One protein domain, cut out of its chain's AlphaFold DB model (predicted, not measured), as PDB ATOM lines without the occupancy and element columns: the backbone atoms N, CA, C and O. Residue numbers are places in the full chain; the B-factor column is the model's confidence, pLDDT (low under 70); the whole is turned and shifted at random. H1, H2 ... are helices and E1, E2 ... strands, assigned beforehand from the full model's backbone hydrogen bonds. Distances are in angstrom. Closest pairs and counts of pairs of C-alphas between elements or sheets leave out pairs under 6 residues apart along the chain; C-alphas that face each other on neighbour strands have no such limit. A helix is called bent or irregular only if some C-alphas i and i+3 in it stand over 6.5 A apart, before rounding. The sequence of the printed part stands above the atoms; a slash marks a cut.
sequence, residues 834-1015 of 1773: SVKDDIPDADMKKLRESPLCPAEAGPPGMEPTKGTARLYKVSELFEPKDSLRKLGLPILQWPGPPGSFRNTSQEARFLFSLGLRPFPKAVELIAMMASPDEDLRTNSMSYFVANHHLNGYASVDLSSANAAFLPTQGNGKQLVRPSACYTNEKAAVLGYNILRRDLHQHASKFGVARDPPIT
ATOM      1  N   SER A 834       6.244  21.081  24.371       79.56
ATOM      2  CA  SER A 834       6.317  19.677  23.925       79.56
ATOM      3  C   SER A 834       7.093  18.747  24.863       79.56
ATOM      4  O   SER A 834       6.751  17.573  24.968       79.56
ATOM      5  N   VAL A 835       8.095  19.267  25.579       78.00
ATOM      6  CA  VAL A 835       8.937  18.502  26.524       78.00
ATOM      7  C   VAL A 835       8.641  18.829  27.990       78.00
ATOM      8  O   VAL A 835       9.372  18.406  28.880       78.00
ATOM      9  N   LYS A 836       7.565  19.584  28.261       79.11
ATOM     10  CA  LYS A 836       7.292  20.208  29.568       79.11
ATOM     11  C   LYS A 836       7.285  19.235  30.752       79.11
ATOM     12  O   LYS A 836       7.669  19.627  31.847       79.11
ATOM     13  N   ASP A 837       6.812  18.004  30.542       74.79
ATOM     14  CA  ASP A 837       6.559  17.042  31.621       74.79
ATOM     15  C   ASP A 837       7.838  16.355  32.118       74.79
ATOM     16  O   ASP A 837       7.845  15.803  33.217       74.79
ATOM     17  N   ASP A 838       8.928  16.442  31.353       73.64
ATOM     18  CA  ASP A 838      10.211  15.864  31.735       73.64
ATOM     19  C   ASP A 838      11.234  16.921  32.205       73.64
ATOM     20  O   ASP A 838      12.342  16.559  32.601       73.64
ATOM     21  N   ILE A 839      10.902  18.221  32.199       76.44
ATOM     22  CA  ILE A 839      11.807  19.296  32.652       76.44
ATOM     23  C   ILE A 839      11.885  19.317  34.194       76.44
ATOM     24  O   ILE A 839      10.847  19.410  34.851       76.44
ATOM     25  N   PRO A 840      13.088  19.306  34.806       73.16
ATOM     26  CA  PRO A 840      13.239  19.436  36.256       73.16
ATOM     27  C   PRO A 840      12.686  20.762  36.818       73.16
ATOM     28  O   PRO A 840      12.774  21.815  36.189       73.16
ATOM     29  N   ASP A 841      12.192  20.765  38.060       72.95
ATOM     30  CA  ASP A 841      11.589  21.964  38.678       72.95
ATOM     31  C   ASP A 841      12.535  23.176  38.762       72.95
ATOM     32  O   ASP A 841      12.106  24.324  38.602       72.95
ATOM     33  N   ALA A 842      13.828  22.929  38.999       71.40
ATOM     34  CA  ALA A 842      14.858  23.972  39.038       71.40
ATOM     35  C   ALA A 842      14.948  24.735  37.704       71.40
ATOM     36  O   ALA A 842      15.113  25.955  37.677       71.40
ATOM     37  N   ASP A 843      14.751  24.008  36.612       73.91
ATOM     38  CA  ASP A 843      14.821  24.489  35.243       73.91
ATOM     39  C   ASP A 843      13.537  25.253  34.862       73.91
ATOM     40  O   ASP A 843      13.592  26.371  34.339       73.91
ATOM     41  N   MET A 844      12.368  24.750  35.273       79.52
ATOM     42  CA  MET A 844      11.095  25.478  35.169       79.52
ATOM     43  C   MET A 844      11.087  26.801  35.954       79.52
ATOM     44  O   MET A 844      10.417  27.755  35.554       79.52
ATOM     45  N   LYS A 845      11.823  26.898  37.070       77.16
ATOM     46  CA  LYS A 845      11.936  28.144  37.847       77.16
ATOM     47  C   LYS A 845      12.673  29.238  37.069       77.16
ATOM     48  O   LYS A 845      12.184  30.366  37.038       77.16
ATOM     49  N   LYS A 846      13.780  28.904  36.392       76.23
ATOM     50  CA  LYS A 846      14.525  29.843  35.527       76.23
ATOM     51  C   LYS A 846      13.633  30.406  34.406       76.23
ATOM     52  O   LYS A 846      13.643  31.609  34.146       76.23
ATOM     53  N   LEU A 847      12.810  29.556  33.783       81.08
ATOM     54  CA  LEU A 847      11.895  29.961  32.705       81.08
ATOM     55  C   LEU A 847      10.840  30.989  33.149       81.08
ATOM     56  O   LEU A 847      10.563  31.933  32.413       81.08
ATOM     57  N   ARG A 848      10.275  30.851  34.356       83.71
ATOM     58  CA  ARG A 848       9.222  31.751  34.876       83.71
ATOM     59  C   ARG A 848       9.682  33.187  35.114       83.71
ATOM     60  O   ARG A 848       8.868  34.106  35.052       83.71
ATOM     61  N   GLU A 849      10.958  33.392  35.420       79.74
ATOM     62  CA  GLU A 849      11.486  34.728  35.731       79.74
ATOM     63  C   GLU A 849      11.943  35.512  34.492       79.74
ATOM     64  O   GLU A 849      12.214  36.712  34.588       79.74
ATOM     65  N   SER A 850      11.966  34.868  33.322       79.78
ATOM     66  CA  SER A 850      12.467  35.447  32.076       79.78
ATOM     67  C   SER A 850      11.398  36.310  31.366       79.78
ATOM     68  O   SER A 850      10.258  35.865  31.209       79.78
ATOM     69  N   PRO A 851      11.719  37.542  30.918       81.07
ATOM     70  CA  PRO A 851      10.809  38.367  30.117       81.07
ATOM     71  C   PRO A 851      10.715  37.831  28.678       81.07
ATOM     72  O   PRO A 851      11.712  37.807  27.961       81.07
ATOM     73  N   LEU A 852       9.522  37.393  28.256       79.91
ATOM     74  CA  LEU A 852       9.337  36.573  27.045       79.91
ATOM     75  C   LEU A 852       8.318  37.137  26.033       79.91
ATOM     76  O   LEU A 852       8.478  36.881  24.841       79.91
ATOM     77  N   CYS A 853       7.278  37.877  26.451       89.06
ATOM     78  CA  CYS A 853       6.116  38.193  25.587       89.06
ATOM     79  C   CYS A 853       5.691  39.683  25.622       89.06
ATOM     80  O   CYS A 853       5.790  40.296  26.679       89.06
ATOM     81  N   PRO A 854       5.190  40.286  24.523       88.61
ATOM     82  CA  PRO A 854       4.654  41.663  24.490       88.61
ATOM     83  C   PRO A 854       3.155  41.782  24.884       88.61
ATOM     84  O   PRO A 854       2.431  40.786  24.884       88.61
ATOM     85  N   ALA A 855       2.674  43.000  25.196       89.59
ATOM     86  CA  ALA A 855       1.261  43.324  25.488       89.59
ATOM     87  C   ALA A 855       0.530  43.966  24.285       89.59
ATOM     88  O   ALA A 855       1.184  44.538  23.412       89.59
ATOM     89  N   GLU A 856      -0.806  43.882  24.228       89.29
ATOM     90  CA  GLU A 856      -1.658  44.502  23.197       89.29
ATOM     91  C   GLU A 856      -1.556  46.037  23.246       89.29
ATOM     92  O   GLU A 856      -1.670  46.649  24.308       89.29
ATOM     93  N   ALA A 857      -1.343  46.664  22.090       80.42
ATOM     94  CA  ALA A 857      -1.235  48.117  21.921       80.42
ATOM     95  C   ALA A 857      -1.898  48.611  20.617       80.42
ATOM     96  O   ALA A 857      -1.565  49.687  20.110       80.42
ATOM     97  N   GLY A 858      -2.782  47.805  20.020       80.57
ATOM     98  CA  GLY A 858      -3.567  48.187  18.847       80.57
ATOM     99  C   GLY A 858      -4.714  49.158  19.177       80.57
ATOM    100  O   GLY A 858      -5.065  49.327  20.345       80.57
ATOM    101  N   PRO A 859      -5.305  49.815  18.161       75.69
ATOM    102  CA  PRO A 859      -6.460  50.693  18.346       75.69
ATOM    103  C   PRO A 859      -7.711  49.909  18.801       75.69
ATOM    104  O   PRO A 859      -7.781  48.702  18.551       75.69
ATOM    105  N   PRO A 860      -8.710  50.572  19.422       69.55
ATOM    106  CA  PRO A 860      -9.945  49.923  19.877       69.55
ATOM    107  C   PRO A 860     -10.634  49.127  18.756       69.55
ATOM    108  O   PRO A 860     -10.865  49.661  17.670       69.55
ATOM    109  N   GLY A 861     -10.942  47.852  19.008       73.10
ATOM    110  CA  GLY A 861     -11.478  46.889  18.034       73.10
ATOM    111  C   GLY A 861     -10.426  46.113  17.223       73.10
ATOM    112  O   GLY A 861     -10.775  45.158  16.527       73.10
ATOM    113  N   MET A 862      -9.146  46.493  17.303       76.28
ATOM    114  CA  MET A 862      -7.999  45.806  16.688       76.28
ATOM    115  C   MET A 862      -6.790  45.740  17.639       76.28
ATOM    116  O   MET A 862      -5.635  45.769  17.202       76.28
ATOM    117  N   GLU A 863      -7.043  45.622  18.939       80.69
ATOM    118  CA  GLU A 863      -6.050  45.628  20.019       80.69
ATOM    119  C   GLU A 863      -4.883  44.622  19.827       80.69
ATOM    120  O   GLU A 863      -3.735  45.008  20.076       80.69
ATOM    121  N   PRO A 864      -5.086  43.386  19.308       79.01
ATOM    122  CA  PRO A 864      -4.011  42.394  19.149       79.01
ATOM    123  C   PRO A 864      -3.014  42.676  18.011       79.01
ATOM    124  O   PRO A 864      -1.967  42.025  17.930       79.01
ATOM    125  N   THR A 865      -3.330  43.598  17.093       76.86
ATOM    126  CA  THR A 865      -2.567  43.775  15.841       76.86
ATOM    127  C   THR A 865      -1.175  44.369  16.053       76.86
ATOM    128  O   THR A 865      -0.291  44.171  15.220       76.86
ATOM    129  N   LYS A 866      -0.951  45.055  17.178       80.08
ATOM    130  CA  LYS A 866       0.325  45.686  17.520       80.08
ATOM    131  C   LYS A 866       0.739  45.319  18.941       80.08
ATOM    132  O   LYS A 866      -0.042  45.483  19.872       80.08
ATOM    133  N   GLY A 867       1.972  44.836  19.096       80.82
ATOM    134  CA  GLY A 867       2.591  44.581  20.396       80.82
ATOM    135  C   GLY A 867       3.340  45.798  20.940       80.82
ATOM    136  O   GLY A 867       3.819  46.647  20.183       80.82
ATOM    137  N   THR A 868       3.481  45.871  22.258       81.43
ATOM    138  CA  THR A 868       4.401  46.797  22.929       81.43
ATOM    139  C   THR A 868       5.861  46.510  22.566       81.43
ATOM    140  O   THR A 868       6.253  45.361  22.394       81.43
ATOM    141  N   ALA A 869       6.706  47.547  22.543       76.74
ATOM    142  CA  ALA A 869       8.156  47.379  22.368       76.74
ATOM    143  C   ALA A 869       8.827  46.677  23.566       76.74
ATOM    144  O   ALA A 869       9.832  45.988  23.418       76.74
ATOM    145  N   ARG A 870       8.265  46.849  24.768       80.90
ATOM    146  CA  ARG A 870       8.697  46.152  25.980       80.90
ATOM    147  C   ARG A 870       8.178  44.713  25.968       80.90
ATOM    148  O   ARG A 870       6.984  44.496  25.751       80.90
ATOM    149  N   LEU A 871       9.066  43.765  26.271       82.80
ATOM    150  CA  LEU A 871       8.691  42.413  26.674       82.80
ATOM    151  C   LEU A 871       8.387  42.380  28.170       82.80
ATOM    152  O   LEU A 871       9.036  43.034  28.988       82.80
ATOM    153  N   TYR A 872       7.395  41.579  28.497       87.20
ATOM    154  CA  TYR A 872       6.883  41.352  29.826       87.20
ATOM    155  C   TYR A 872       7.222  39.934  30.253       87.20
ATOM    156  O   TYR A 872       7.364  39.008  29.440       87.20
ATOM    157  N   LYS A 873       7.318  39.752  31.565       88.64
ATOM    158  CA  LYS A 873       7.189  38.412  32.124       88.64
ATOM    159  C   LYS A 873       5.787  37.930  31.795       88.64
ATOM    160  O   LYS A 873       4.833  38.705  31.840       88.64
ATOM    161  N   VAL A 874       5.641  36.642  31.513       89.94
ATOM    162  CA  VAL A 874       4.317  36.078  31.217       89.94
ATOM    163  C   VAL A 874       3.343  36.353  32.381       89.94
ATOM    164  O   VAL A 874       2.163  36.601  32.162       89.94
ATOM    165  N   SER A 875       3.868  36.450  33.609       90.26
ATOM    166  CA  SER A 875       3.148  36.831  34.829       90.26
ATOM    167  C   SER A 875       2.653  38.277  34.934       90.26
ATOM    168  O   SER A 875       1.906  38.578  35.862       90.26
ATOM    169  N   GLU A 876       3.016  39.176  34.021       89.31
ATOM    170  CA  GLU A 876       2.534  40.568  34.001       89.31
ATOM    171  C   GLU A 876       1.353  40.777  33.033       89.31
ATOM    172  O   GLU A 876       0.714  41.826  33.074       89.31
ATOM    173  N   LEU A 877       1.045  39.790  32.185       93.49
ATOM    174  CA  LEU A 877       0.061  39.888  31.103       93.49
ATOM    175  C   LEU A 877      -1.221  39.118  31.414       93.49
ATOM    176  O   LEU A 877      -1.199  38.106  32.121       93.49
ATOM    177  N   PHE A 878      -2.329  39.565  30.824       93.20
ATOM    178  CA  PHE A 878      -3.634  38.926  30.940       93.20
ATOM    179  C   PHE A 878      -4.068  38.185  29.677       93.20
ATOM    180  O   PHE A 878      -3.656  38.506  28.565       93.20
ATOM    181  N   GLU A 879      -4.930  37.188  29.849       90.64
ATOM    182  CA  GLU A 879      -5.543  36.455  28.742       90.64
ATOM    183  C   GLU A 879      -6.374  37.388  27.830       90.64
ATOM    184  O   GLU A 879      -7.096  38.246  28.341       90.64
ATOM    185  N   PRO A 880      -6.347  37.211  26.495       86.90
ATOM    186  CA  PRO A 880      -7.155  37.999  25.558       86.90
ATOM    187  C   PRO A 880      -8.669  37.753  25.672       86.90
ATOM    188  O   PRO A 880      -9.249  36.976  24.918       86.90
ATOM    189  N   LYS A 881      -9.325  38.435  26.620       86.23
ATOM    190  CA  LYS A 881     -10.774  38.366  26.885       86.23
ATOM    191  C   LYS A 881     -11.416  39.751  26.920       86.23
ATOM    192  O   LYS A 881     -10.919  40.656  27.592       86.23
ATOM    193  N   ASP A 882     -12.602  39.882  26.331       82.04
ATOM    194  CA  ASP A 882     -13.342  41.155  26.310       82.04
ATOM    195  C   ASP A 882     -13.764  41.629  27.703       82.04
ATOM    196  O   ASP A 882     -13.731  42.821  27.999       82.04
ATOM    197  N   SER A 883     -14.100  40.702  28.603       85.09
ATOM    198  CA  SER A 883     -14.407  41.033  29.997       85.09
ATOM    199  C   SER A 883     -13.217  41.655  30.732       85.09
ATOM    200  O   SER A 883     -13.426  42.445  31.643       85.09
ATOM    201  N   LEU A 884     -11.983  41.312  30.344       88.91
ATOM    202  CA  LEU A 884     -10.761  41.877  30.922       88.91
ATOM    203  C   LEU A 884     -10.393  43.214  30.277       88.91
ATOM    204  O   LEU A 884      -9.939  44.114  30.981       88.91
ATOM    205  N   ARG A 885     -10.669  43.382  28.973       86.17
ATOM    206  CA  ARG A 885     -10.548  44.683  28.291       86.17
ATOM    207  C   ARG A 885     -11.454  45.738  28.926       86.17
ATOM    208  O   ARG A 885     -10.993  46.845  29.177       86.17
ATOM    209  N   LYS A 886     -12.691  45.375  29.299       84.46
ATOM    210  CA  LYS A 886     -13.628  46.256  30.032       84.46
ATOM    211  C   LYS A 886     -13.117  46.723  31.404       84.46
ATOM    212  O   LYS A 886     -13.646  47.691  31.936       84.46
ATOM    213  N   LEU A 887     -12.116  46.046  31.974       87.27
ATOM    214  CA  LEU A 887     -11.477  46.413  33.244       87.27
ATOM    215  C   LEU A 887     -10.182  47.229  33.056       87.27
ATOM    216  O   LEU A 887      -9.571  47.614  34.049       87.27
ATOM    217  N   GLY A 888      -9.734  47.466  31.816       81.63
ATOM    218  CA  GLY A 888      -8.530  48.255  31.519       81.63
ATOM    219  C   GLY A 888      -7.192  47.556  31.813       81.63
ATOM    220  O   GLY A 888      -6.223  48.221  32.170       81.63
ATOM    221  N   LEU A 889      -7.121  46.223  31.706       90.55
ATOM    222  CA  LEU A 889      -5.927  45.422  32.037       90.55
ATOM    223  C   LEU A 889      -4.970  45.200  30.837       90.55
ATOM    224  O   LEU A 889      -5.438  45.137  29.701       90.55
ATOM    225  N   PRO A 890      -3.649  45.007  31.061       89.39
ATOM    226  CA  PRO A 890      -2.668  44.735  30.002       89.39
ATOM    227  C   PRO A 890      -2.791  43.308  29.444       89.39
ATOM    228  O   PRO A 890      -2.407  42.329  30.085       89.39
ATOM    229  N   ILE A 891      -3.316  43.185  28.230       91.72
ATOM    230  CA  ILE A 891      -3.588  41.899  27.579       91.72
ATOM    231  C   ILE A 891      -2.344  41.382  26.836       91.72
ATOM    232  O   ILE A 891      -1.617  42.169  26.241       91.72
ATOM    233  N   LEU A 892      -2.085  40.070  26.853       92.03
ATOM    234  CA  LEU A 892      -1.047  39.416  26.045       92.03
ATOM    235  C   LEU A 892      -1.271  39.695  24.559       92.03
ATOM    236  O   LEU A 892      -2.324  39.363  24.020       92.03
ATOM    237  N   GLN A 893      -0.245  40.198  23.877       89.76
ATOM    238  CA  GLN A 893      -0.294  40.279  22.428       89.76
ATOM    239  C   GLN A 893      -0.039  38.901  21.824       89.76
ATOM    240  O   GLN A 893       1.054  38.348  21.913       89.76
ATOM    241  N   TRP A 894      -1.077  38.356  21.199       88.16
ATOM    242  CA  TRP A 894      -1.030  37.093  20.475       88.16
ATOM    243  C   TRP A 894      -1.629  37.311  19.079       88.16
ATOM    244  O   TRP A 894      -2.849  37.223  18.914       88.16
ATOM    245  N   PRO A 895      -0.805  37.689  18.083       74.86
ATOM    246  CA  PRO A 895      -1.300  38.137  16.789       74.86
ATOM    247  C   PRO A 895      -2.028  37.017  16.036       74.86
ATOM    248  O   PRO A 895      -1.585  35.869  16.003       74.86
ATOM    249  N   GLY A 896      -3.147  37.379  15.406       71.61
ATOM    250  CA  GLY A 896      -3.977  36.499  14.584       71.61
ATOM    251  C   GLY A 896      -5.450  36.941  14.576       71.61
ATOM    252  O   GLY A 896      -5.801  37.901  15.267       71.61
ATOM    253  N   PRO A 897      -6.329  36.281  13.799       66.10
ATOM    254  CA  PRO A 897      -7.770  36.544  13.818       66.10
ATOM    255  C   PRO A 897      -8.382  36.406  15.231       66.10
ATOM    256  O   PRO A 897      -7.830  35.671  16.061       66.10
ATOM    257  N   PRO A 898      -9.523  37.064  15.522       63.41
ATOM    258  CA  PRO A 898     -10.215  36.941  16.806       63.41
ATOM    259  C   PRO A 898     -10.377  35.468  17.216       63.41
ATOM    260  O   PRO A 898     -10.873  34.653  16.441       63.41
ATOM    261  N   GLY A 899      -9.904  35.112  18.414       65.99
ATOM    262  CA  GLY A 899      -9.873  33.722  18.898       65.99
ATOM    263  C   GLY A 899      -8.605  32.917  18.563       65.99
ATOM    264  O   GLY A 899      -8.572  31.711  18.810       65.99
ATOM    265  N   SER A 900      -7.547  33.547  18.033       76.11
ATOM    266  CA  SER A 900      -6.257  32.873  17.767       76.11
ATOM    267  C   SER A 900      -5.579  32.335  19.022       76.11
ATOM    268  O   SER A 900      -4.945  31.278  18.986       76.11
ATOM    269  N   PHE A 901      -5.729  33.030  20.148       83.68
ATOM    270  CA  PHE A 901      -5.328  32.499  21.440       83.68
ATOM    271  C   PHE A 901      -6.398  31.519  21.934       83.68
ATOM    272  O   PHE A 901      -7.456  31.921  22.421       83.68
ATOM    273  N   ARG A 902      -6.133  30.218  21.799       84.42
ATOM    274  CA  ARG A 902      -7.010  29.163  22.321       84.42
ATOM    275  C   ARG A 902      -6.505  28.738  23.687       84.42
ATOM    276  O   ARG A 902      -5.471  28.086  23.775       84.42
ATOM    277  N   ASN A 903      -7.260  29.033  24.740       79.92
ATOM    278  CA  ASN A 903      -6.909  28.661  26.116       79.92
ATOM    279  C   ASN A 903      -6.670  27.147  26.328       79.92
ATOM    280  O   ASN A 903      -6.026  26.749  27.297       79.92
ATOM    281  N   THR A 904      -7.149  26.297  25.415       82.49
ATOM    282  CA  THR A 904      -6.952  24.843  25.425       82.49
ATOM    283  C   THR A 904      -5.677  24.369  24.727       82.49
ATOM    284  O   THR A 904      -5.352  23.185  24.848       82.49
ATOM    285  N   SER A 905      -4.960  25.240  24.010       85.57
ATOM    286  CA  SER A 905      -3.759  24.862  23.261       85.57
ATOM    287  C   SER A 905      -2.598  24.490  24.194       85.57
ATOM    288  O   SER A 905      -2.570  24.884  25.365       85.57
ATOM    289  N   GLN A 906      -1.631  23.708  23.700       83.15
ATOM    290  CA  GLN A 906      -0.459  23.342  24.507       83.15
ATOM    291  C   GLN A 906       0.370  24.579  24.873       83.15
ATOM    292  O   GLN A 906       0.862  24.682  25.994       83.15
ATOM    293  N   GLU A 907       0.440  25.548  23.963       85.10
ATOM    294  CA  GLU A 907       1.101  26.835  24.147       85.10
ATOM    295  C   GLU A 907       0.416  27.663  25.235       85.10
ATOM    296  O   GLU A 907       1.090  28.174  26.122       85.10
ATOM    297  N   ALA A 908      -0.920  27.751  25.224       86.72
ATOM    298  CA  ALA A 908      -1.664  28.464  26.259       86.72
ATOM    299  C   ALA A 908      -1.467  27.815  27.633       86.72
ATOM    300  O   ALA A 908      -1.152  28.505  28.599       86.72
ATOM    301  N   ARG A 909      -1.566  26.480  27.721       86.64
ATOM    302  CA  ARG A 909      -1.295  25.727  28.961       86.64
ATOM    303  C   ARG A 909       0.121  25.969  29.472       86.64
ATOM    304  O   ARG A 909       0.321  26.123  30.677       86.64
ATOM    305  N   PHE A 910       1.092  26.028  28.566       89.51
ATOM    306  CA  PHE A 910       2.470  26.324  28.919       89.51
ATOM    307  C   PHE A 910       2.640  27.774  29.395       89.51
ATOM    308  O   PHE A 910       3.223  27.996  30.452       89.51
ATOM    309  N   LEU A 911       2.046  28.756  28.718       90.86
ATOM    310  CA  LEU A 911       2.052  30.160  29.147       90.86
ATOM    311  C   LEU A 911       1.370  30.355  30.509       90.86
ATOM    312  O   LEU A 911       1.900  31.070  31.357       90.86
ATOM    313  N   PHE A 912       0.254  29.670  30.771       89.67
ATOM    314  CA  PHE A 912      -0.354  29.637  32.104       89.67
ATOM    315  C   PHE A 912       0.616  29.061  33.147       89.67
ATOM    316  O   PHE A 912       0.734  29.616  34.237       89.67
ATOM    317  N   SER A 913       1.386  28.018  32.805       85.36
ATOM    318  CA  SER A 913       2.419  27.453  33.695       85.36
ATOM    319  C   SER A 913       3.607  28.399  33.953       85.36
ATOM    320  O   SER A 913       4.274  28.289  34.991       85.36
ATOM    321  N   LEU A 914       3.843  29.345  33.034       87.26
ATOM    322  CA  LEU A 914       4.829  30.420  33.160       87.26
ATOM    323  C   LEU A 914       4.290  31.662  33.889       87.26
ATOM    324  O   LEU A 914       5.077  32.501  34.321       87.26
ATOM    325  N   GLY A 915       2.970  31.767  34.063       89.20
ATOM    326  CA  GLY A 915       2.323  32.793  34.877       89.20
ATOM    327  C   GLY A 915       1.265  33.644  34.174       89.20
ATOM    328  O   GLY A 915       0.771  34.566  34.819       89.20
ATOM    329  N   LEU A 916       0.897  33.370  32.913       93.32
ATOM    330  CA  LEU A 916      -0.121  34.150  32.186       93.32
ATOM    331  C   LEU A 916      -1.395  34.265  33.021       93.32
ATOM    332  O   LEU A 916      -1.857  33.272  33.580       93.32
ATOM    333  N   ARG A 917      -1.969  35.464  33.118       92.97
ATOM    334  CA  ARG A 917      -3.057  35.722  34.062       92.97
ATOM    335  C   ARG A 917      -4.423  35.602  33.369       92.97
ATOM    336  O   ARG A 917      -4.808  36.504  32.634       92.97
ATOM    337  N   PRO A 918      -5.218  34.543  33.611       90.16
ATOM    338  CA  PRO A 918      -6.548  34.398  33.001       90.16
ATOM    339  C   PRO A 918      -7.588  35.406  33.510       90.16
ATOM    340  O   PRO A 918      -8.671  35.519  32.929       90.16
ATOM    341  N   PHE A 919      -7.291  36.088  34.621       92.53
ATOM    342  CA  PHE A 919      -8.151  37.055  35.298       92.53
ATOM    343  C   PHE A 919      -7.358  37.895  36.324       92.53
ATOM    344  O   PHE A 919      -6.306  37.447  36.800       92.53
ATOM    345  N   PRO A 920      -7.840  39.100  36.698       92.28
ATOM    346  CA  PRO A 920      -7.252  39.945  37.745       92.28
ATOM    347  C   PRO A 920      -7.299  39.269  39.103       92.28
ATOM    348  O   PRO A 920      -8.198  38.479  39.377       92.28
ATOM    349  N   LYS A 921      -6.337  39.597  39.966       90.03
ATOM    350  CA  LYS A 921      -6.353  39.193  41.375       90.03
ATOM    351  C   LYS A 921      -7.485  39.934  42.083       90.03
ATOM    352  O   LYS A 921      -7.789  41.074  41.741       90.03
ATOM    353  N   ALA A 922      -8.051  39.328  43.125       87.04
ATOM    354  CA  ALA A 922      -9.121  39.954  43.903       87.04
ATOM    355  C   ALA A 922      -8.736  41.363  44.398       87.04
ATOM    356  O   ALA A 922      -9.540  42.278  44.295       87.04
ATOM    357  N   VAL A 923      -7.485  41.566  44.832       86.81
ATOM    358  CA  VAL A 923      -6.973  42.871  45.300       86.81
ATOM    359  C   VAL A 923      -7.071  43.970  44.233       86.81
ATOM    360  O   VAL A 923      -7.424  45.101  44.556       86.81
ATOM    361  N   GLU A 924      -6.813  43.646  42.961       88.77
ATOM    362  CA  GLU A 924      -6.952  44.606  41.855       88.77
ATOM    363  C   GLU A 924      -8.429  44.965  41.631       88.77
ATOM    364  O   GLU A 924      -8.753  46.134  41.441       88.77
ATOM    365  N   LEU A 925      -9.338  43.986  41.725       91.26
ATOM    366  CA  LEU A 925     -10.780  44.227  41.607       91.26
ATOM    367  C   LEU A 925     -11.333  45.065  42.762       91.26
ATOM    368  O   LEU A 925     -12.180  45.914  42.523       91.26
ATOM    369  N   ILE A 926     -10.858  44.881  43.998       88.43
ATOM    370  CA  ILE A 926     -11.272  45.721  45.138       88.43
ATOM    371  C   ILE A 926     -10.909  47.184  44.884       88.43
ATOM    372  O   ILE A 926     -11.721  48.071  45.141       88.43
ATOM    373  N   ALA A 927      -9.701  47.444  44.375       86.24
ATOM    374  CA  ALA A 927      -9.280  48.801  44.039       86.24
ATOM    375  C   ALA A 927     -10.208  49.426  42.982       86.24
ATOM    376  O   ALA A 927     -10.564  50.596  43.093       86.24
ATOM    377  N   MET A 928     -10.675  48.627  42.016       90.34
ATOM    378  CA  MET A 928     -11.677  49.047  41.030       90.34
ATOM    379  C   MET A 928     -13.070  49.269  41.655       90.34
ATOM    380  O   MET A 928     -13.734  50.242  41.313       90.34
ATOM    381  N   MET A 929     -13.497  48.437  42.615       90.93
ATOM    382  CA  MET A 929     -14.771  48.598  43.345       90.93
ATOM    383  C   MET A 929     -14.795  49.823  44.261       90.93
ATOM    384  O   MET A 929     -15.868  50.315  44.602       90.93
ATOM    385  N   ALA A 930     -13.624  50.308  44.666       88.30
ATOM    386  CA  ALA A 930     -13.454  51.525  45.449       88.30
ATOM    387  C   ALA A 930     -13.177  52.768  44.580       88.30
ATOM    388  O   ALA A 930     -12.954  53.852  45.118       88.30
ATOM    389  N   SER A 931     -13.171  52.623  43.251       85.93
ATOM    390  CA  SER A 931     -12.927  53.723  42.315       85.93
ATOM    391  C   SER A 931     -13.962  54.845  42.477       85.93
ATOM    392  O   SER A 931     -15.126  54.552  42.749       85.93
ATOM    393  N   PRO A 932     -13.614  56.125  42.258       79.90
ATOM    394  CA  PRO A 932     -14.607  57.193  42.130       79.90
ATOM    395  C   PRO A 932     -15.530  57.019  40.908       79.90
ATOM    396  O   PRO A 932     -16.652  57.525  40.926       79.90
ATOM    397  N   ASP A 933     -15.114  56.250  39.898       84.21
ATOM    398  CA  ASP A 933     -15.911  55.919  38.711       84.21
ATOM    399  C   ASP A 933     -16.989  54.864  39.025       84.21
ATOM    400  O   ASP A 933     -16.683  53.712  39.337       84.21
ATOM    401  N   GLU A 934     -18.258  55.264  38.940       83.09
ATOM    402  CA  GLU A 934     -19.416  54.414  39.226       83.09
ATOM    403  C   GLU A 934     -19.553  53.217  38.283       83.09
ATOM    404  O   GLU A 934     -19.911  52.127  38.745       83.09
ATOM    405  N   ASP A 935     -19.201  53.377  37.008       85.34
ATOM    406  CA  ASP A 935     -19.257  52.295  36.031       85.34
ATOM    407  C   ASP A 935     -18.171  51.267  36.329       85.34
ATOM    408  O   ASP A 935     -18.441  50.064  36.377       85.34
ATOM    409  N   LEU A 936     -16.946  51.720  36.619       87.91
ATOM    410  CA  LEU A 936     -15.863  50.821  37.013       87.91
ATOM    411  C   LEU A 936     -16.192  50.087  38.320       87.91
ATOM    412  O   LEU A 936     -15.958  48.877  38.403       87.91
ATOM    413  N   ARG A 937     -16.786  50.766  39.313       87.33
ATOM    414  CA  ARG A 937     -17.230  50.119  40.562       87.33
ATOM    415  C   ARG A 937     -18.254  49.027  40.292       87.33
ATOM    416  O   ARG A 937     -18.112  47.903  40.770       87.33
ATOM    417  N   THR A 938     -19.277  49.348  39.508       85.27
ATOM    418  CA  THR A 938     -20.391  48.441  39.222       85.27
ATOM    419  C   THR A 938     -19.931  47.249  38.388       85.27
ATOM    420  O   THR A 938     -20.261  46.102  38.708       85.27
ATOM    421  N   ASN A 939     -19.107  47.490  37.366       87.33
ATOM    422  CA  ASN A 939     -18.558  46.451  36.499       87.33
ATOM    423  C   ASN A 939     -17.595  45.529  37.249       87.33
ATOM    424  O   ASN A 939     -17.697  44.309  37.120       87.33
ATOM    425  N   SER A 940     -16.693  46.078  38.065       92.15
ATOM    426  CA  SER A 940     -15.752  45.275  38.856       92.15
ATOM    427  C   SER A 940     -16.452  44.471  39.955       92.15
ATOM    428  O   SER A 940     -16.153  43.286  40.107       92.15
ATOM    429  N   MET A 941     -17.437  45.053  40.654       90.76
ATOM    430  CA  MET A 941     -18.275  44.350  41.635       90.76
ATOM    431  C   MET A 941     -19.047  43.202  40.975       90.76
ATOM    432  O   MET A 941     -19.008  42.066  41.450       90.76
ATOM    433  N   SER A 942     -19.698  43.470  39.840       89.44
ATOM    434  CA  SER A 942     -20.445  42.459  39.083       89.44
ATOM    435  C   SER A 942     -19.526  41.352  38.569       89.44
ATOM    436  O   SER A 942     -19.834  40.170  38.727       89.44
ATOM    437  N   TYR A 943     -18.358  41.713  38.023       92.90
ATOM    438  CA  TYR A 943     -17.347  40.762  37.569       92.90
ATOM    439  C   TYR A 943     -16.852  39.883  38.720       92.90
ATOM    440  O   TYR A 943     -16.743  38.666  38.561       92.90
ATOM    441  N   PHE A 944     -16.590  40.469  39.888       92.64
ATOM    442  CA  PHE A 944     -16.174  39.730  41.071       92.64
ATOM    443  C   PHE A 944     -17.256  38.769  41.556       92.64
ATOM    444  O   PHE A 944     -16.955  37.606  41.790       92.64
ATOM    445  N   VAL A 945     -18.514  39.207  41.674       90.59
ATOM    446  CA  VAL A 945     -19.621  38.357  42.149       90.59
ATOM    447  C   VAL A 945     -19.891  37.202  41.188       90.59
ATOM    448  O   VAL A 945     -20.057  36.065  41.656       90.59
ATOM    449  N   ALA A 946     -19.915  37.485  39.880       88.42
ATOM    450  CA  ALA A 946     -20.160  36.509  38.822       88.42
ATOM    451  C   ALA A 946     -19.022  35.488  38.708       88.42
ATOM    452  O   ALA A 946     -19.278  34.298  38.538       88.42
ATOM    453  N   ASN A 947     -17.770  35.928  38.877       91.57
ATOM    454  CA  ASN A 947     -16.596  35.070  38.736       91.57
ATOM    455  C   ASN A 947     -15.957  34.652  40.072       91.57
ATOM    456  O   ASN A 947     -14.858  34.106  40.068       91.57
ATOM    457  N   HIS A 948     -16.618  34.869  41.215       90.01
ATOM    458  CA  HIS A 948     -16.028  34.648  42.544       90.01
ATOM    459  C   HIS A 948     -15.480  33.227  42.731       90.01
ATOM    460  O   HIS A 948     -14.359  33.039  43.203       90.01
ATOM    461  N   HIS A 949     -16.269  32.231  42.321       86.68
ATOM    462  CA  HIS A 949     -15.869  30.825  42.360       86.68
ATOM    463  C   HIS A 949     -15.036  30.441  41.132       86.68
ATOM    464  O   HIS A 949     -14.011  29.786  41.282       86.68
ATOM    465  N   LEU A 950     -15.435  30.895  39.934       86.89
ATOM    466  CA  LEU A 950     -14.757  30.592  38.663       86.89
ATOM    467  C   LEU A 950     -13.277  31.003  38.665       86.89
ATOM    468  O   LEU A 950     -12.429  30.243  38.210       86.89
ATOM    469  N   ASN A 951     -12.968  32.179  39.213       89.59
ATOM    470  CA  ASN A 951     -11.623  32.756  39.245       89.59
ATOM    471  C   ASN A 951     -10.930  32.586  40.610       89.59
ATOM    472  O   ASN A 951      -9.892  33.195  40.865       89.59
ATOM    473  N   GLY A 952     -11.502  31.791  41.520       87.06
ATOM    474  CA  GLY A 952     -10.887  31.490  42.815       87.06
ATOM    475  C   GLY A 952     -10.741  32.687  43.759       87.06
ATOM    476  O   GLY A 952      -9.885  32.661  44.641       87.06
ATOM    477  N   TYR A 953     -11.561  33.732  43.622       89.98
ATOM    478  CA  TYR A 953     -11.533  34.892  44.524       89.98
ATOM    479  C   TYR A 953     -11.924  34.556  45.959       89.98
ATOM    480  O   TYR A 953     -11.493  35.253  46.870       89.98
ATOM    481  N   ALA A 954     -12.637  33.448  46.163       84.76
ATOM    482  CA  ALA A 954     -12.897  32.873  47.481       84.76
ATOM    483  C   ALA A 954     -11.615  32.588  48.294       84.76
ATOM    484  O   ALA A 954     -11.680  32.490  49.513       84.76
ATOM    485  N   SER A 955     -10.454  32.452  47.635       83.81
ATOM    486  CA  SER A 955      -9.161  32.224  48.301       83.81
ATOM    487  C   SER A 955      -8.535  33.477  48.918       83.81
ATOM    488  O   SER A 955      -7.600  33.358  49.707       83.81
ATOM    489  N   VAL A 956      -9.014  34.670  48.558       84.40
ATOM    490  CA  VAL A 956      -8.497  35.933  49.091       84.40
ATOM    491  C   VAL A 956      -9.429  36.405  50.190       84.40
ATOM    492  O   VAL A 956     -10.594  36.707  49.938       84.40
ATOM    493  N   ASP A 957      -8.902  36.495  51.407       83.72
ATOM    494  CA  ASP A 957      -9.651  37.030  52.532       83.72
ATOM    495  C   ASP A 957      -9.869  38.538  52.364       83.72
ATOM    496  O   ASP A 957      -8.954  39.352  52.506       83.72
ATOM    497  N   LEU A 958     -11.108  38.901  52.045       85.83
ATOM    498  CA  LEU A 958     -11.532  40.287  51.902       85.83
ATOM    499  C   LEU A 958     -11.925  40.937  53.229       85.83
ATOM    500  O   LEU A 958     -12.113  42.152  53.264       85.83
ATOM    501  N   SER A 959     -12.010  40.183  54.329       84.09
ATOM    502  CA  SER A 959     -12.450  40.722  55.621       84.09
ATOM    503  C   SER A 959     -11.528  41.834  56.145       84.09
ATOM    504  O   SER A 959     -11.983  42.777  56.797       84.09
ATOM    505  N   SER A 960     -10.241  41.772  55.786       80.30
ATOM    506  CA  SER A 960      -9.199  42.741  56.141       80.30
ATOM    507  C   SER A 960      -8.994  43.859  55.108       80.30
ATOM    508  O   SER A 960      -8.090  44.684  55.259       80.30
ATOM    509  N   ALA A 961      -9.823  43.935  54.060       85.48
ATOM    510  CA  ALA A 961      -9.693  44.973  53.043       85.48
ATOM    511  C   ALA A 961      -9.938  46.377  53.634       85.48
ATOM    512  O   ALA A 961     -10.962  46.638  54.266       85.48
ATOM    513  N   ASN A 962      -9.010  47.306  53.384       82.43
ATOM    514  CA  ASN A 962      -9.083  48.681  53.902       82.43
ATOM    515  C   ASN A 962      -9.916  49.639  53.034       82.43
ATOM    516  O   ASN A 962     -10.224  50.743  53.477       82.43
ATOM    517  N   ALA A 963     -10.278  49.243  51.815       86.15
ATOM    518  CA  ALA A 963     -11.045  50.082  50.901       86.15
ATOM    519  C   ALA A 963     -12.541  50.097  51.264       86.15
ATOM    520  O   ALA A 963     -13.102  49.070  51.648       86.15
ATOM    521  N   ALA A 964     -13.196  51.250  51.118       89.18
ATOM    522  CA  ALA A 964     -14.633  51.396  51.329       89.18
ATOM    523  C   ALA A 964     -15.385  51.196  50.004       89.18
ATOM    524  O   ALA A 964     -15.352  52.067  49.140       89.18
ATOM    525  N   PHE A 965     -16.041  50.046  49.840       91.49
ATOM    526  CA  PHE A 965     -16.686  49.667  48.573       91.49
ATOM    527  C   PHE A 965     -18.043  48.962  48.734       91.49
ATOM    528  O   PHE A 965     -18.702  48.672  47.737       91.49
ATOM    529  N   LEU A 966     -18.485  48.683  49.965       92.63
ATOM    530  CA  LEU A 966     -19.739  47.978  50.230       92.63
ATOM    531  C   LEU A 966     -20.854  48.937  50.665       92.63
ATOM    532  O   LEU A 966     -20.652  49.678  51.625       92.63
ATOM    533  N   PRO A 967     -22.037  48.912  50.032       90.71
ATOM    534  CA  PRO A 967     -23.170  49.737  50.438       90.71
ATOM    535  C   PRO A 967     -23.875  49.176  51.685       90.71
ATOM    536  O   PRO A 967     -24.073  47.964  51.817       90.71
ATOM    537  N   THR A 968     -24.307  50.059  52.584       90.45
ATOM    538  CA  THR A 968     -25.048  49.696  53.804       90.45
ATOM    539  C   THR A 968     -26.569  49.746  53.598       90.45
ATOM    540  O   THR A 968     -27.093  50.398  52.690       90.45
ATOM    541  N   GLN A 969     -27.311  49.025  54.438       86.32
ATOM    542  CA  GLN A 969     -28.770  49.068  54.498       86.32
ATOM    543  C   GLN A 969     -29.234  50.445  55.003       86.32
ATOM    544  O   GLN A 969     -28.732  50.949  56.001       86.32
ATOM    545  N   GLY A 970     -30.187  51.066  54.300       80.19
ATOM    546  CA  GLY A 970     -30.729  52.392  54.630       80.19
ATOM    547  C   GLY A 970     -30.037  53.575  53.935       80.19
ATOM    548  O   GLY A 970     -30.706  54.564  53.657       80.19
ATOM    549  N   ASN A 971     -28.750  53.474  53.565       77.92
ATOM    550  CA  ASN A 971     -28.028  54.539  52.849       77.92
ATOM    551  C   ASN A 971     -27.112  53.991  51.738       77.92
ATOM    552  O   ASN A 971     -25.909  53.822  51.918       77.92
ATOM    553  N   GLY A 972     -27.669  53.766  50.545       67.32
ATOM    554  CA  GLY A 972     -26.944  53.152  49.424       67.32
ATOM    555  C   GLY A 972     -25.753  53.950  48.866       67.32
ATOM    556  O   GLY A 972     -24.952  53.372  48.138       67.32
ATOM    557  N   LYS A 973     -25.615  55.244  49.196       74.47
ATOM    558  CA  LYS A 973     -24.462  56.078  48.795       74.47
ATOM    559  C   LYS A 973     -23.273  55.944  49.746       74.47
ATOM    560  O   LYS A 973     -22.150  56.275  49.376       74.47
ATOM    561  N   GLN A 974     -23.515  55.489  50.972       83.28
ATOM    562  CA  GLN A 974     -22.466  55.269  51.952       83.28
ATOM    563  C   GLN A 974     -21.792  53.930  51.667       83.28
ATOM    564  O   GLN A 974     -22.384  52.869  51.857       83.28
ATOM    565  N   LEU A 975     -20.538  53.992  51.228       89.48
ATOM    566  CA  LEU A 975     -19.694  52.815  51.090       89.48
ATOM    567  C   LEU A 975     -18.860  52.633  52.353       89.48
ATOM    568  O   LEU A 975     -18.311  53.587  52.905       89.48
ATOM    569  N   VAL A 976     -18.752  51.391  52.801       91.94
ATOM    570  CA  VAL A 976     -17.944  50.997  53.948       91.94
ATOM    571  C   VAL A 976     -17.007  49.861  53.565       91.94
ATOM    572  O   VAL A 976     -17.174  49.188  52.545       91.94
ATOM    573  N   ARG A 977     -15.971  49.668  54.374       92.91
ATOM    574  CA  ARG A 977     -15.102  48.491  54.280       92.91
ATOM    575  C   ARG A 977     -15.826  47.241  54.811       92.91
ATOM    576  O   ARG A 977     -16.711  47.394  55.657       92.91
ATOM    577  N   PRO A 978     -15.430  46.020  54.414       91.97
ATOM    578  CA  PRO A 978     -16.041  44.774  54.895       91.97
ATOM    579  C   PRO A 978     -16.138  44.666  56.414       91.97
ATOM    580  O   PRO A 978     -17.202  44.364  56.941       91.97
ATOM    581  N   SER A 979     -15.074  45.036  57.127       90.02
ATOM    582  CA  SER A 979     -15.027  45.027  58.595       90.02
ATOM    583  C   SER A 979     -15.902  46.087  59.285       90.02
ATOM    584  O   SER A 979     -15.969  46.106  60.511       90.02
ATOM    585  N   ALA A 980     -16.554  46.983  58.537       90.29
ATOM    586  CA  ALA A 980     -17.411  48.048  59.064       90.29
ATOM    587  C   ALA A 980     -18.918  47.803  58.842       90.29
ATOM    588  O   ALA A 980     -19.717  48.689  59.162       90.29
ATOM    589  N   CYS A 981     -19.308  46.633  58.325       92.71
ATOM    590  CA  CYS A 981     -20.698  46.172  58.255       92.71
ATOM    591  C   CYS A 981     -20.820  44.667  58.541       92.71
ATOM    592  O   CYS A 981     -19.819  43.958  58.525       92.71
ATOM    593  N   TYR A 982     -22.042  44.192  58.810       95.02
ATOM    594  CA  TYR A 982     -22.337  42.798  59.182       95.02
ATOM    595  C   TYR A 982     -23.649  42.309  58.556       95.02
ATOM    596  O   TYR A 982     -24.400  43.108  57.992       95.02
ATOM    597  N   THR A 983     -23.940  41.006  58.639       93.81
ATOM    598  CA  THR A 983     -25.198  40.441  58.106       93.81
ATOM    599  C   THR A 983     -26.258  40.137  59.153       93.81
ATOM    600  O   THR A 983     -27.436  40.108  58.807       93.81
ATOM    601  N   ASN A 984     -25.892  39.918  60.418       93.36
ATOM    602  CA  ASN A 984     -26.886  39.723  61.466       93.36
ATOM    603  C   ASN A 984     -27.606  41.043  61.757       93.36
ATOM    604  O   ASN A 984     -27.060  41.924  62.419       93.36
ATOM    605  N   GLU A 985     -28.856  41.155  61.306       90.95
ATOM    606  CA  GLU A 985     -29.688  42.346  61.505       90.95
ATOM    607  C   GLU A 985     -29.853  42.700  62.995       90.95
ATOM    608  O   GLU A 985     -29.965  43.878  63.328       90.95
ATOM    609  N   LYS A 986     -29.764  41.723  63.917       89.26
ATOM    610  CA  LYS A 986     -29.831  41.986  65.366       89.26
ATOM    611  C   LYS A 986     -28.667  42.842  65.873       89.26
ATOM    612  O   LYS A 986     -28.849  43.575  66.834       89.26
ATOM    613  N   ALA A 987     -27.500  42.821  65.218       90.60
ATOM    614  CA  ALA A 987     -26.360  43.659  65.602       90.60
ATOM    615  C   ALA A 987     -26.631  45.167  65.418       90.60
ATOM    616  O   ALA A 987     -25.932  45.996  66.011       90.60
ATOM    617  N   ALA A 988     -27.666  45.535  64.647       89.98
ATOM    618  CA  ALA A 988     -28.099  46.920  64.476       89.98
ATOM    619  C   ALA A 988     -28.525  47.576  65.801       89.98
ATOM    620  O   ALA A 988     -28.387  48.790  65.933       89.98
ATOM    621  N   VAL A 989     -28.951  46.795  66.806       88.23
ATOM    622  CA  VAL A 989     -29.303  47.306  68.146       88.23
ATOM    623  C   VAL A 989     -28.129  48.015  68.836       88.23
ATOM    624  O   VAL A 989     -28.329  48.948  69.605       88.23
ATOM    625  N   LEU A 990     -26.890  47.618  68.522       89.81
ATOM    626  CA  LEU A 990     -25.665  48.252  69.019       89.81
ATOM    627  C   LEU A 990     -25.149  49.349  68.068       89.81
ATOM    628  O   LEU A 990     -24.037  49.840  68.256       89.81
ATOM    629  N   GLY A 991     -25.893  49.718  67.022       87.18
ATOM    630  CA  GLY A 991     -25.504  50.734  66.035       87.18
ATOM    631  C   GLY A 991     -24.439  50.270  65.035       87.18
ATOM    632  O   GLY A 991     -23.651  51.080  64.541       87.18
ATOM    633  N   TYR A 992     -24.300  48.965  64.801       92.85
ATOM    634  CA  TYR A 992     -23.431  48.460  63.737       92.85
ATOM    635  C   TYR A 992     -24.137  48.543  62.384       92.85
ATOM    636  O   TYR A 992     -25.326  48.247  62.283       92.85
ATOM    637  N   ASN A 993     -23.403  48.924  61.333       92.07
ATOM    638  CA  ASN A 993     -23.973  48.961  59.991       92.07
ATOM    639  C   ASN A 993     -24.303  47.546  59.520       92.07
ATOM    640  O   ASN A 993     -23.488  46.630  59.654       92.07
ATOM    641  N   ILE A 994     -25.460  47.394  58.890       93.57
ATOM    642  CA  ILE A 994     -25.851  46.148  58.241       93.57
ATOM    643  C   ILE A 994     -25.605  46.291  56.744       93.57
ATOM    644  O   ILE A 994     -25.878  47.337  56.152       93.57
ATOM    645  N   LEU A 995     -25.034  45.259  56.130       93.87
ATOM    646  CA  LEU A 995     -24.827  45.204  54.686       93.87
ATOM    647  C   LEU A 995     -26.174  45.352  53.955       93.87
ATOM    648  O   LEU A 995     -27.199  44.879  54.445       93.87
ATOM    649  N   ARG A 996     -26.200  45.980  52.772       91.56
ATOM    650  CA  ARG A 996     -27.426  46.056  51.956       91.56
ATOM    651  C   ARG A 996     -27.982  44.649  51.673       91.56
ATOM    652  O   ARG A 996     -27.233  43.724  51.363       91.56
ATOM    653  N   ARG A 997     -29.300  44.484  51.800       89.77
ATOM    654  CA  ARG A 997     -29.968  43.171  51.890       89.77
ATOM    655  C   ARG A 997     -29.766  42.264  50.667       89.77
ATOM    656  O   ARG A 997     -29.630  41.057  50.823       89.77
ATOM    657  N   ASP A 998     -29.680  42.827  49.464       87.31
ATOM    658  CA  ASP A 998     -29.386  42.100  48.216       87.31
ATOM    659  C   ASP A 998     -27.985  41.465  48.200       87.31
ATOM    660  O   ASP A 998     -27.762  40.455  47.533       87.31
ATOM    661  N   LEU A 999     -27.044  42.015  48.972       91.39
ATOM    662  CA  LEU A 999     -25.684  41.496  49.089       91.39
ATOM    663  C   LEU A 999     -25.520  40.482  50.227       91.39
ATOM    664  O   LEU A 999     -24.456  39.876  50.321       91.39
ATOM    665  N   HIS A1000     -26.536  40.233  51.068       92.43
ATOM    666  CA  HIS A1000     -26.434  39.264  52.175       92.43
ATOM    667  C   HIS A1000     -26.073  37.859  51.680       92.43
ATOM    668  O   HIS A1000     -25.188  37.217  52.241       92.43
ATOM    669  N   GLN A1001     -26.660  37.424  50.560       89.43
ATOM    670  CA  GLN A1001     -26.327  36.153  49.895       89.43
ATOM    671  C   GLN A1001     -24.895  36.098  49.327       89.43
ATOM    672  O   GLN A1001     -24.415  35.053  48.887       89.43
ATOM    673  N   HIS A1002     -24.212  37.239  49.275       92.13
ATOM    674  CA  HIS A1002     -22.843  37.384  48.795       92.13
ATOM    675  C   HIS A1002     -21.891  37.877  49.893       92.13
ATOM    676  O   HIS A1002     -20.720  38.094  49.608       92.13
ATOM    677  N   ALA A1003     -22.340  38.012  51.143       89.65
ATOM    678  CA  ALA A1003     -21.548  38.571  52.237       89.65
ATOM    679  C   ALA A1003     -20.235  37.815  52.481       89.65
ATOM    680  O   ALA A1003     -19.180  38.433  52.627       89.65
ATOM    681  N   SER A1004     -20.281  36.479  52.430       87.97
ATOM    682  CA  SER A1004     -19.091  35.629  52.532       87.97
ATOM    683  C   SER A1004     -18.094  35.886  51.402       87.97
ATOM    684  O   SER A1004     -16.891  35.854  51.640       87.97
ATOM    685  N   LYS A1005     -18.573  36.234  50.196       90.93
ATOM    686  CA  LYS A1005     -17.712  36.584  49.058       90.93
ATOM    687  C   LYS A1005     -16.904  37.854  49.317       90.93
ATOM    688  O   LYS A1005     -15.821  37.991  48.761       90.93
ATOM    689  N   PHE A1006     -17.428  38.770  50.134       91.26
ATOM    690  CA  PHE A1006     -16.808  40.054  50.469       91.26
ATOM    691  C   PHE A1006     -16.091  40.064  51.822       91.26
ATOM    692  O   PHE A1006     -15.587  41.107  52.224       91.26
ATOM    693  N   GLY A1007     -16.041  38.931  52.531       88.37
ATOM    694  CA  GLY A1007     -15.449  38.858  53.869       88.37
ATOM    695  C   GLY A1007     -16.242  39.625  54.934       88.37
ATOM    696  O   GLY A1007     -15.684  40.018  55.955       88.37
ATOM    697  N   VAL A1008     -17.535  39.862  54.701       93.49
ATOM    698  CA  VAL A1008     -18.420  40.496  55.682       93.49
ATOM    699  C   VAL A1008     -18.784  39.457  56.735       93.49
ATOM    700  O   VAL A1008     -19.416  38.441  56.434       93.49
ATOM    701  N   ALA A1009     -18.363  39.699  57.974       91.08
ATOM    702  CA  ALA A1009     -18.645  38.804  59.086       91.08
ATOM    703  C   ALA A1009     -20.145  38.790  59.416       91.08
ATOM    704  O   ALA A1009     -20.853  39.786  59.243       91.08
ATOM    705  N   ARG A1010     -20.634  37.655  59.934       92.32
ATOM    706  CA  ARG A1010     -22.028  37.558  60.383       92.32
ATOM    707  C   ARG A1010     -22.302  38.502  61.546       92.32
ATOM    708  O   ARG A1010     -23.286  39.230  61.525       92.32
ATOM    709  N   ASP A1011     -21.396  38.495  62.516       93.23
ATOM    710  CA  ASP A1011     -21.508  39.223  63.769       93.23
ATOM    711  C   ASP A1011     -20.251  40.080  64.012       93.23
ATOM    712  O   ASP A1011     -19.141  39.657  63.662       93.23
ATOM    713  N   PRO A1012     -20.385  41.263  64.634       92.58
ATOM    714  CA  PRO A1012     -19.247  42.060  65.080       92.58
ATOM    715  C   PRO A1012     -18.375  41.328  66.109       92.58
ATOM    716  O   PRO A1012     -18.867  40.458  66.834       92.58
ATOM    717  N   PRO A1013     -17.078  41.680  66.225       91.97
ATOM    718  CA  PRO A1013     -16.234  41.185  67.305       91.97
ATOM    719  C   PRO A1013     -16.895  41.442  68.661       91.97
ATOM    720  O   PRO A1013     -17.326  42.562  68.955       91.97
ATOM    721  N   ILE A1014     -16.970  40.402  69.493       93.64
ATOM    722  CA  ILE A1014     -17.676  40.472  70.777       93.64
ATOM    723  C   ILE A1014     -17.076  41.538  71.702       93.64
ATOM    724  O   ILE A1014     -17.806  42.205  72.422       93.64
ATOM    725  N   THR A1015     -15.767  41.784  71.610       91.56
ATOM    726  CA  THR A1015     -15.062  42.835  72.358       91.56
ATOM    727  C   THR A1015     -15.605  44.232  72.058       91.56
ATOM    728  O   THR A1015     -15.878  44.989  72.984       91.56
TER     729      THR A1015
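AT A GLANCE: This is residues 834 to 1015 of the 1773 residues of the protein "Heat shock cognate 90 kDa protein" of Madurella mycetomatis (UniProt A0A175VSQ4). Picture a loose, elongated row of three parts, with long loops among them: at one end the strand hairpin E1 and E2 with H1 and H3, in the middle the helical hairpin H4 and H5, and at the other end the small strand hairpin E3 and E4 with H6 and H7. H2 lies between the first part and H5, and residues 837 to 843 stick out at the first end. The printed part has 182 residues, with named elements in the order H1, E1, E2, H2, H3, H4, H5, E3, E4, H6, H7; the two sheets, E1 - E2 and E3 - E4, are antiparallel. The class is mixed, helices and strands, with under half of the residues, 82, in named elements. The whole is loose, with a radius of gyration of the C-alphas of 20.2 A and spans of 62 by 40 by 25 A.

IN THESE COORDINATES: Find C-alpha 841 at (11.589, 21.964, 38.678); from there H1 runs 13.1 A to residue 849. Next come E1, residues 851 to 856, 15.5 A, and E2, residues 867 to 873, 14.0 A. H2 is residues 882 to 885, and H3 is residues 906 to 914, 12.4 A. H4, residues 922 to 929, precedes H5, residues 934 to 947, which runs 19.6 A from C-alpha 934 at (-19.416, 54.414, 39.226). Read on to E3, residues 966 to 968, E4, residues 971 to 976, and H6, residues 985 to 990. H7, residues 997 to 1006, ends with C-alpha 1006 at (-16.808, 40.054, 50.469); it is irregular, with C-alphas 1001 and 1004 7.7 A apart.

HOW THE PARTS SIT: In the hairpin E1 and E2, look at N 872 and O 853, 2.7 A apart and within hydrogen-bond range. H1 and H3 are close but not clearly touching, about perpendicular at 86 degrees; their closest C-alphas, of Arg 848 and Leu 914, are 4.9 A apart. H2 and H5 are near each other, with 5 pairs of C-alphas within 10 A. H4 and H5 touch, opposite ways at a shallow tilt of 33 degrees, only just short of steep; their closest C-alphas, of Met 929 and Arg 937, are 4.0 A apart. H5 and H7 are close but not clearly touching, with the closest C-alphas, of Val 945 and Lys 1005, 7.4 A apart. E3 and H7 are near each other, with 7 pairs within 10 A. In the hairpin E3 and E4, N 976 and O 966 are within hydrogen-bond range at 2.8 A. H6 is apart from H5 and E3, among others. Every O i to N i+4 pair is within hydrogen-bond range in H3, H4 and H5, against 4 of 5 in H1, 0 of 2 in H6 and 2 of 6 in H7, while H2 is too short for such a pair; O i to N i+3 gives 3 of 3 in H6 and 5 of 7 in H7.

THE WHOLE: The two C-alphas farthest apart, of Val 835 and Val 989, are 63.4 A apart. The printed part has no cut. The links H2 to H3 and H5 to E3 are long. Mean pLDDT of the printed part is 85.8; residues 860, 897 to 899 and 972 are under 70.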